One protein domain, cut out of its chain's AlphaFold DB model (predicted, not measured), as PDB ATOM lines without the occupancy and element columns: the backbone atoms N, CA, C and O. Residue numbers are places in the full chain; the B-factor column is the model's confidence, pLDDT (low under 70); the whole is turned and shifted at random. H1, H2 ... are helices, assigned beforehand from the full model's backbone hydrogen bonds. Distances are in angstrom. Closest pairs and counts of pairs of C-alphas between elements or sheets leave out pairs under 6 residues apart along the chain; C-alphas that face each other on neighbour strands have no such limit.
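This is residues 17 to 91 of the 922 residues of an uncharacterized protein of Rhizoclosmatium globosum (UniProt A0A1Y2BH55). Four helices form a loose group: H4 comes near the other three, and the long H3 reaches out to one side, with residues 67 to 75 leading back from its far end to H4. The printed part has 75 residues, with helices H1, H2, H3, H4 in that order and no named strand: all helix. It is only just compact, close to loose, with a radius of gyration of the C-alphas of 13.1 A and spans of 38 by 31 by 19 A.

H1, residues 17 to 27, begins at C-alpha 17 (29.648, 20.736, 56.000) and is 15.3 A long. H2 is residues 37 to 44, 10.5 A. H3 is residues 47 to 66, 28.3 A. H4, residues 76 to 87, 16.3 A, ends at C-alpha 87 (29.809, 28.532, 51.141).

H1 and H4 are near each other, as are H3 and H4. H2 is close to H3 but not clearly touching; the closest C-alphas, Arg 42 and Thr 50, are 5.6 A apart, at a shallow tilt of 25 degrees, opposite ways. H2 and H4 are likewise close but not clearly touching, with C-alphas 37 and 76 closest at 6.5 A. H1 and H3 are apart. In H1, H2, H3 and H4 every O i to N i+4 pair is within hydrogen-bond range.

The C-alphas farthest apart, Gln 29 and Ala 66, are 38.8 A apart. The printed part has no cut and no long link. pLDDT is under 70 at residues 17 to 18, 20 to 21, 23 to 37 and 89 to 91.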
ATOM      1  N   SER A  17      29.880  21.932  55.184       62.06
ATOM      2  CA  SER A  17      29.648  20.736  56.000       62.06
ATOM      3  C   SER A  17      28.177  20.286  55.983       62.06
ATOM      4  O   SER A  17      27.883  19.119  55.697       62.06
ATOM      5  N   ASN A  18      27.240  21.219  56.189       67.31
ATOM      6  CA  ASN A  18      25.801  20.973  56.061       67.31
ATOM      7  C   ASN A  18      25.407  20.598  54.619       67.31
ATOM      8  O   ASN A  18      24.588  19.696  54.426       67.31
ATOM      9  N   PHE A  19      26.023  21.221  53.609       70.56
ATOM     10  CA  PHE A  19      25.788  20.891  52.200       70.56
ATOM     11  C   PHE A  19      26.295  19.497  51.804       70.56
ATOM     12  O   PHE A  19      25.560  18.746  51.172       70.56
ATOM     13  N   ASP A  20      27.510  19.094  52.181       67.00
ATOM     14  CA  ASP A  20      28.031  17.758  51.866       67.00
ATOM     15  C   ASP A  20      27.235  16.666  52.601       67.00
ATOM     16  O   ASP A  20      26.978  15.609  52.020       67.00
ATOM     17  N   ARG A  21      26.762  16.922  53.831       65.12
ATOM     18  CA  ARG A  21      25.853  16.014  54.560       65.12
ATOM     19  C   ARG A  21      24.487  15.906  53.872       65.12
ATOM     20  O   ARG A  21      23.948  14.803  53.756       65.12
ATOM     21  N   PHE A  22      23.952  17.025  53.383       71.31
ATOM     22  CA  PHE A  22      22.737  17.082  52.569       71.31
ATOM     23  C   PHE A  22      22.910  16.300  51.256       71.31
ATOM     24  O   PHE A  22      22.157  15.360  51.000       71.31
ATOM     25  N   ILE A  23      23.944  16.606  50.466       68.06
ATOM     26  CA  ILE A  23      24.249  15.918  49.207       68.06
ATOM     27  C   ILE A  23      24.426  14.425  49.447       68.06
ATOM     28  O   ILE A  23      23.754  13.652  48.779       68.06
ATOM     29  N   TYR A  24      25.224  14.007  50.434       63.97
ATOM     30  CA  TYR A  24      25.426  12.590  50.740       63.97
ATOM     31  C   TYR A  24      24.101  11.869  51.042       63.97
ATOM     32  O   TYR A  24      23.848  10.798  50.491       63.97
ATOM     33  N   LYS A  25      23.217  12.485  51.843       65.75
ATOM     34  CA  LYS A  25      21.882  11.951  52.172       65.75
ATOM     35  C   LYS A  25      21.001  11.772  50.925       65.75
ATOM     36  O   LYS A  25      20.350  10.738  50.806       65.75
ATOM     37  N   TYR A  26      21.000  12.729  49.993       65.12
ATOM     38  CA  TYR A  26      20.147  12.694  48.795       65.12
ATOM     39  C   TYR A  26      20.746  11.892  47.621       65.12
ATOM     40  O   TYR A  26      20.025  11.136  46.965       65.12
ATOM     41  N   THR A  27      22.061  11.962  47.380       62.12
ATOM     42  CA  THR A  27      22.736  11.139  46.355       62.12
ATOM     43  C   THR A  27      22.730   9.657  46.707       62.12
ATOM     44  O   THR A  27      22.684   8.827  45.806       62.12
ATOM     45  N   ALA A  28      22.731   9.307  47.997       52.38
ATOM     46  CA  ALA A  28      22.646   7.914  48.435       52.38
ATOM     47  C   ALA A  28      21.230   7.311  48.342       52.38
ATOM     48  O   ALA A  28      21.094   6.103  48.536       52.38
ATOM     49  N   GLN A  29      20.181   8.114  48.104       49.47
ATOM     50  CA  GLN A  29      18.789   7.658  48.250       49.47
ATOM     51  C   GLN A  29      17.894   7.817  47.012       49.47
ATOM     52  O   GLN A  29      17.006   6.980  46.848       49.47
ATOM     53  N   THR A  30      18.077   8.827  46.147       53.28
ATOM     54  CA  THR A  30      17.014   9.152  45.158       53.28
ATOM     55  C   THR A  30      17.432   9.739  43.807       53.28
ATOM     56  O   THR A  30      16.571   9.872  42.938       53.28
ATOM     57  N   LEU A  31      18.700  10.084  43.574       52.94
ATOM     58  CA  LEU A  31      19.114  10.704  42.307       52.94
ATOM     59  C   LEU A  31      19.495   9.655  41.248       52.94
ATOM     60  O   LEU A  31      20.618   9.154  41.229       52.94
ATOM     61  N   THR A  32      18.568   9.348  40.333       53.12
ATOM     62  CA  THR A  32      18.928   8.725  39.048       53.12
ATOM     63  C   THR A  32      19.657   9.744  38.155       53.12
ATOM     64  O   THR A  32      19.436  10.949  38.316       53.12
ATOM     65  N   PRO A  33      20.499   9.307  37.193       53.38
ATOM     66  CA  PRO A  33      21.296  10.213  36.353       53.38
ATOM     67  C   PRO A  33      20.490  11.261  35.566       53.38
ATOM     68  O   PRO A  33      21.035  12.298  35.198       53.38
ATOM     69  N   ASP A  34      19.203  10.997  35.321       51.16
ATOM     70  CA  ASP A  34      18.323  11.826  34.490       51.16
ATOM     71  C   ASP A  34      17.589  12.938  35.266       51.16
ATOM     72  O   ASP A  34      16.961  13.812  34.661       51.16
ATOM     73  N   VAL A  35      17.628  12.932  36.606       59.50
ATOM     74  CA  VAL A  35      16.957  13.962  37.414       59.50
ATOM     75  C   VAL A  35      17.808  15.230  37.440       59.50
ATOM     76  O   VAL A  35      18.903  15.255  38.001       59.50
ATOM     77  N   LYS A  36      17.274  16.320  36.876       66.94
ATOM     78  CA  LYS A  36      17.933  17.634  36.860       66.94
ATOM     79  C   LYS A  36      18.199  18.132  38.282       66.94
ATOM     80  O   LYS A  36      17.299  18.645  38.947       66.94
ATOM     81  N   LEU A  37      19.455  18.031  38.726       67.94
ATOM     82  CA  LEU A  37      19.874  18.415  40.078       67.94
ATOM     83  C   LEU A  37      19.474  19.852  40.433       67.94
ATOM     84  O   LEU A  37      19.046  20.092  41.552       67.94
ATOM     85  N   VAL A  38      19.559  20.796  39.490       72.19
ATOM     86  CA  VAL A  38      19.156  22.195  39.718       72.19
ATOM     87  C   VAL A  38      17.693  22.283  40.177       72.19
ATOM     88  O   VAL A  38      17.386  23.021  41.107       72.19
ATOM     89  N   THR A  39      16.792  21.481  39.602       79.94
ATOM     90  CA  THR A  39      15.384  21.400  40.027       79.94
ATOM     91  C   THR A  39      15.241  20.821  41.436       79.94
ATOM     92  O   THR A  39      14.394  21.279  42.196       79.94
ATOM     93  N   VAL A  40      16.079  19.847  41.801       76.31
ATOM     94  CA  VAL A  40      16.109  19.255  43.149       76.31
ATOM     95  C   VAL A  40      16.645  20.264  44.167       76.31
ATOM     96  O   VAL A  40      16.013  20.484  45.192       76.31
ATOM     97  N   LEU A  41      17.753  20.949  43.876       77.31
ATOM     98  CA  LEU A  41      18.319  21.967  44.762       77.31
ATOM     99  C   LEU A  41      17.335  23.121  44.992       77.31
ATOM    100  O   LEU A  41      17.096  23.463  46.144       77.31
ATOM    101  N   ARG A  42      16.666  23.625  43.945       84.44
ATOM    102  CA  ARG A  42      15.586  24.627  44.068       84.44
ATOM    103  C   ARG A  42      14.389  24.170  44.919       84.44
ATOM    104  O   ARG A  42      13.638  25.011  45.397       84.44
ATOM    105  N   ALA A  43      14.176  22.862  45.078       82.62
ATOM    106  CA  ALA A  43      13.073  22.299  45.863       82.62
ATOM    107  C   ALA A  43      13.443  21.967  47.322       82.62
ATOM    108  O   ALA A  43      12.548  21.738  48.130       82.62
ATOM    109  N   PHE A  44      14.739  21.908  47.650       81.69
ATOM    110  CA  PHE A  44      15.243  21.444  48.951       81.69
ATOM    111  C   PHE A  44      16.268  22.387  49.609       81.69
ATOM    112  O   PHE A  44      16.719  22.118  50.725       81.69
ATOM    113  N   CYS A  45      16.656  23.477  48.951       84.94
ATOM    114  CA  CYS A  45      17.403  24.572  49.565       84.94
ATOM    115  C   CYS A  45      16.436  25.669  50.023       84.94
ATOM    116  O   CYS A  45      15.353  25.827  49.457       84.94
ATOM    117  N   SER A  46      16.843  26.466  51.011       87.50
ATOM    118  CA  SER A  46      16.072  27.639  51.420       87.50
ATOM    119  C   SER A  46      15.942  28.630  50.262       87.50
ATOM    120  O   SER A  46      16.737  28.633  49.311       87.50
ATOM    121  N   LYS A  47      14.965  29.537  50.363       88.94
ATOM    122  CA  LYS A  47      14.788  30.591  49.361       88.94
ATOM    123  C   LYS A  47      16.071  31.412  49.147       88.94
ATOM    124  O   LYS A  47      16.427  31.663  48.009       88.94
ATOM    125  N   ALA A  48      16.798  31.760  50.212       86.50
ATOM    126  CA  ALA A  48      18.022  32.557  50.106       86.50
ATOM    127  C   ALA A  48      19.131  31.845  49.308       86.50
ATOM    128  O   ALA A  48      19.739  32.451  48.431       86.50
ATOM    129  N   VAL A  49      19.350  30.548  49.556       87.25
ATOM    130  CA  VAL A  49      20.310  29.732  48.786       87.25
ATOM    131  C   VAL A  49      19.852  29.560  47.336       87.25
ATOM    132  O   VAL A  49      20.670  29.541  46.419       87.25
ATOM    133  N   THR A  50      18.541  29.452  47.119       89.94
ATOM    134  CA  THR A  50      17.949  29.350  45.780       89.94
ATOM    135  C   THR A  50      18.128  30.645  44.983       89.94
ATOM    136  O   THR A  50      18.553  30.590  43.832       89.94
ATOM    137  N   ASP A  51      17.890  31.800  45.609       91.25
ATOM    138  CA  ASP A  51      18.110  33.122  45.019       91.25
ATOM    139  C   ASP A  51      19.617  33.343  44.706       91.25
ATOM    140  O   ASP A  51      19.953  33.860  43.639       91.25
ATOM    141  N   GLU A  52      20.539  32.893  45.578       91.06
ATOM    142  CA  GLU A  52      21.999  32.910  45.329       91.06
ATOM    143  C   GLU A  52      22.411  31.985  44.156       91.06
ATOM    144  O   GLU A  52      23.227  32.380  43.318       91.06
ATOM    145  N   LEU A  53      21.826  30.783  44.051       90.94
ATOM    146  CA  LEU A  53      22.063  29.831  42.953       90.94
ATOM    147  C   LEU A  53      21.566  30.372  41.607       90.94
ATOM    148  O   LEU A  53      22.281  30.298  40.607       90.94
ATOM    149  N   ASP A  54      20.354  30.926  41.576       91.38
ATOM    150  CA  ASP A  54      19.758  31.475  40.357       91.38
ATOM    151  C   ASP A  54      20.503  32.734  39.885       91.38
ATOM    152  O   ASP A  54      20.719  32.903  38.681       91.38
ATOM    153  N   ALA A  55      20.998  33.563  40.813       92.62
ATOM    154  CA  ALA A  55      21.882  34.684  40.496       92.62
ATOM    155  C   ALA A  55      23.217  34.226  39.878       92.62
ATOM    156  O   ALA A  55      23.652  34.801  38.877       92.62
ATOM    157  N   TRP A  56      23.858  33.179  40.418       93.44
ATOM    158  CA  TRP A  56      25.089  32.632  39.833       93.44
ATOM    159  C   TRP A  56      24.861  32.062  38.427       93.44
ATOM    160  O   TRP A  56      25.628  32.377  37.513       93.44
ATOM    161  N   ILE A  57      23.788  31.286  38.225       90.62
ATOM    162  CA  ILE A  57      23.432  30.761  36.898       90.62
ATOM    163  C   ILE A  57      23.237  31.920  35.910       90.62
ATOM    164  O   ILE A  57      23.839  31.901  34.840       90.62
ATOM    165  N   ALA A  58      22.490  32.965  36.278       91.94
ATOM    166  CA  ALA A  58      22.252  34.114  35.403       91.94
ATOM    167  C   ALA A  58      23.544  34.860  35.001       91.94
ATOM    168  O   ALA A  58      23.684  35.276  33.849       91.94
ATOM    169  N   VAL A  59      24.511  35.004  35.918       92.31
ATOM    170  CA  VAL A  59      25.823  35.617  35.630       92.31
ATOM    171  C   VAL A  59      26.647  34.752  34.670       92.31
ATOM    172  O   VAL A  59      27.236  35.270  33.717       92.31
ATOM    173  N   GLU A  60      26.664  33.436  34.874       90.81
ATOM    174  CA  GLU A  60      27.338  32.480  33.988       90.81
ATOM    175  C   GLU A  60      26.714  32.447  32.584       90.81
ATOM    176  O   GLU A  60      27.434  32.444  31.585       90.81
ATOM    177  N   GLU A  61      25.382  32.469  32.486       91.06
ATOM    178  CA  GLU A  61      24.660  32.522  31.210       91.06
ATOM    179  C   GLU A  61      24.936  33.828  30.458       91.06
ATOM    180  O   GLU A  61      25.280  33.789  29.274       91.06
ATOM    181  N   ALA A  62      24.877  34.977  31.140       91.56
ATOM    182  CA  ALA A  62      25.222  36.271  30.555       91.56
ATOM    183  C   ALA A  62      26.678  36.307  30.054       91.56
ATOM    184  O   ALA A  62      26.947  36.809  28.960       91.56
ATOM    185  N   THR A  63      27.608  35.721  30.814       91.88
ATOM    186  CA  THR A  63      29.027  35.627  30.439       91.88
ATOM    187  C   THR A  63      29.231  34.721  29.221       91.88
ATOM    188  O   THR A  63      29.958  35.087  28.297       91.88
ATOM    189  N   ALA A  64      28.550  33.572  29.160       89.75
ATOM    190  CA  ALA A  64      28.594  32.681  28.002       89.75
ATOM    191  C   ALA A  64      28.027  33.352  26.737       89.75
ATOM    192  O   ALA A  64      28.656  33.287  25.680       89.75
ATOM    193  N   ILE A  65      26.896  34.058  26.853       91.25
ATOM    194  CA  ILE A  65      26.287  34.823  25.754       91.25
ATOM    195  C   ILE A  65      27.239  35.921  25.261       91.25
ATOM    196  O   ILE A  65      27.466  36.029  24.055       91.25
ATOM    197  N   ALA A  66      27.851  36.689  26.170       92.25
ATOM    198  CA  ALA A  66      28.828  37.725  25.826       92.25
ATOM    199  C   ALA A  66      30.080  37.158  25.124       92.25
ATOM    200  O   ALA A  66      30.646  37.811  24.250       92.25
ATOM    201  N   ALA A  67      30.481  35.929  25.459       92.31
ATOM    202  CA  ALA A  67      31.576  35.207  24.811       92.31
ATOM    203  C   ALA A  67      31.176  34.487  23.501       92.31
ATOM    204  O   ALA A  67      32.018  33.833  22.884       92.31
ATOM    205  N   GLY A  68      29.908  34.555  23.073       92.06
ATOM    206  CA  GLY A  68      29.398  33.816  21.908       92.06
ATOM    207  C   GLY A  68      29.319  32.294  22.110       92.06
ATOM    208  O   GLY A  68      29.189  31.540  21.144       92.06
ATOM    209  N   ILE A  69      29.405  31.824  23.356       93.69
ATOM    210  CA  ILE A  69      29.362  30.409  23.724       93.69
ATOM    211  C   ILE A  69      27.901  29.993  23.910       93.69
ATOM    212  O   ILE A  69      27.131  30.639  24.620       93.69
ATOM    213  N   LYS A  70      27.504  28.868  23.302       88.44
ATOM    214  CA  LYS A  70      26.164  28.307  23.508       88.44
ATOM    215  C   LYS A  70      25.989  27.905  24.975       88.44
ATOM    216  O   LYS A  70      26.664  26.984  25.436       88.44
ATOM    217  N   VAL A  71      25.044  28.553  25.659       85.00
ATOM    218  CA  VAL A  71      24.623  28.210  27.023       85.00
ATOM    219  C   VAL A  71      24.278  26.720  27.102       85.00
ATOM    220  O   VAL A  71      23.511  26.195  26.288       85.00
ATOM    221  N   LYS A  72      24.873  26.036  28.080       83.38
ATOM    222  CA  LYS A  72      24.570  24.655  28.466       83.38
ATOM    223  C   LYS A  72      24.020  24.669  29.886       83.38
ATOM    224  O   LYS A  72      24.464  25.483  30.693       83.38
ATOM    225  N   GLU A  73      23.104  23.753  30.196       81.94
ATOM    226  CA  GLU A  73      22.694  23.529  31.586       81.94
ATOM    227  C   GLU A  73      23.916  23.153  32.436       81.94
ATOM    228  O   GLU A  73      24.755  22.357  32.003       81.94
ATOM    229  N   LYS A  74      24.007  23.733  33.636       83.94
ATOM    230  CA  LYS A  74      25.091  23.459  34.580       83.94
ATOM    231  C   LYS A  74      25.024  22.013  35.068       83.94
ATOM    232  O   LYS A  74      23.971  21.523  35.479       83.94
ATOM    233  N   THR A  75      26.164  21.337  35.019       81.81
ATOM    234  CA  THR A  75      26.332  19.949  35.459       81.81
ATOM    235  C   THR A  75      26.360  19.834  36.985       81.81
ATOM    236  O   THR A  75      26.577  20.817  37.698       81.81
ATOM    237  N   PHE A  76      26.169  18.612  37.502       74.62
ATOM    238  CA  PHE A  76      26.235  18.325  38.941       74.62
ATOM    239  C   PHE A  76      27.540  18.834  39.570       74.62
ATOM    240  O   PHE A  76      27.504  19.511  40.596       74.62
ATOM    241  N   ASP A  77      28.679  18.553  38.935       76.31
ATOM    242  CA  ASP A  77      29.994  18.916  39.466       76.31
ATOM    243  C   ASP A  77      30.256  20.427  39.419       76.31
ATOM    244  O   ASP A  77      30.879  20.958  40.335       76.31
ATOM    245  N   GLU A  78      29.736  21.146  38.417       84.00
ATOM    246  CA  GLU A  78      29.816  22.613  38.361       84.00
ATOM    247  C   GLU A  78      29.007  23.268  39.488       84.00
ATOM    248  O   GLU A  78      29.532  24.140  40.179       84.00
ATOM    249  N   VAL A  79      27.764  22.826  39.721       83.00
ATOM    250  CA  VAL A  79      26.922  23.355  40.811       83.00
ATOM    251  C   VAL A  79      27.509  22.993  42.178       83.00
ATOM    252  O   VAL A  79      27.582  23.839  43.067       83.00
ATOM    253  N   ARG A  80      27.990  21.752  42.343       80.88
ATOM    254  CA  ARG A  80      28.659  21.299  43.570       80.88
ATOM    255  C   ARG A  80      29.925  22.102  43.851       80.88
ATOM    256  O   ARG A  80      30.170  22.451  45.005       80.88
ATOM    257  N   LYS A  81      30.725  22.387  42.819       84.25
ATOM    258  CA  LYS A  81      31.917  23.227  42.938       84.25
ATOM    259  C   LYS A  81      31.533  24.652  43.333       84.25
ATOM    260  O   LYS A  81      32.067  25.139  44.319       84.25
ATOM    261  N   TRP A  82      30.573  25.274  42.644       88.12
ATOM    262  CA  TRP A  82      30.103  26.619  42.988       88.12
ATOM    263  C   TRP A  82      29.609  26.714  44.438       88.12
ATOM    264  O   TRP A  82      30.010  27.635  45.148       88.12
ATOM    265  N   MET A  83      28.802  25.757  44.912       80.38
ATOM    266  CA  MET A  83      28.351  25.748  46.309       80.38
ATOM    267  C   MET A  83      29.521  25.570  47.284       80.38
ATOM    268  O   MET A  83      29.593  26.285  48.279       80.38
ATOM    269  N   ARG A  84      30.479  24.680  46.999       81.75
ATOM    270  CA  ARG A  84      31.686  24.561  47.832       81.75
ATOM    271  C   ARG A  84      32.473  25.870  47.870       81.75
ATOM    272  O   ARG A  84      32.739  26.358  48.957       81.75
ATOM    273  N   ASP A  85      32.766  26.471  46.723       83.44
ATOM    274  CA  ASP A  85      33.553  27.707  46.636       83.44
ATOM    275  C   ASP A  85      32.828  28.902  47.304       83.44
ATOM    276  O   ASP A  85      33.462  29.722  47.965       83.44
ATOM    277  N   THR A  86      31.495  28.977  47.192       83.88
ATOM    278  CA  THR A  86      30.665  30.073  47.736       83.88
ATOM    279  C   THR A  86      30.436  29.956  49.240       83.88
ATOM    280  O   THR A  86      30.560  30.943  49.968       83.88
ATOM    281  N   TYR A  87      30.108  28.757  49.727       79.50
ATOM    282  CA  TYR A  87      29.809  28.532  51.141       79.50
ATOM    283  C   TYR A  87      31.053  28.148  51.958       79.50
ATOM    284  O   TYR A  87      30.956  28.153  53.178       79.50
ATOM    285  N   ALA A  88      32.227  27.872  51.366       70.31
ATOM    286  CA  ALA A  88      33.447  27.533  52.125       70.31
ATOM    287  C   ALA A  88      33.890  28.651  53.076       70.31
ATOM    288  O   ALA A  88      34.366  28.373  54.169       70.31
ATOM    289  N   ALA A  89      33.678  29.915  52.698       62.25
ATOM    290  CA  ALA A  89      33.922  31.063  53.573       62.25
ATOM    291  C   ALA A  89      32.858  31.233  54.682       62.25
ATOM    292  O   ALA A  89      33.056  32.029  55.597       62.25
ATOM    293  N   ARG A  90      31.728  30.518  54.581       65.88
ATOM    294  CA  ARG A  90      30.653  30.452  55.585       65.88
ATOM    295  C   ARG A  90      30.687  29.152  56.396       65.88
ATOM    296  O   ARG A  90      29.949  29.049  57.366       65.88
ATOM    297  N   ASP A  91      31.502  28.169  56.008       61.75
ATOM    298  CA  ASP A  91      31.632  26.916  56.747       61.75
ATOM    299  C   ASP A  91      32.200  27.227  58.131       61.75
ATOM    300  O   ASP A  91      33.168  27.982  58.259       61.75
TER     301      ASP A  91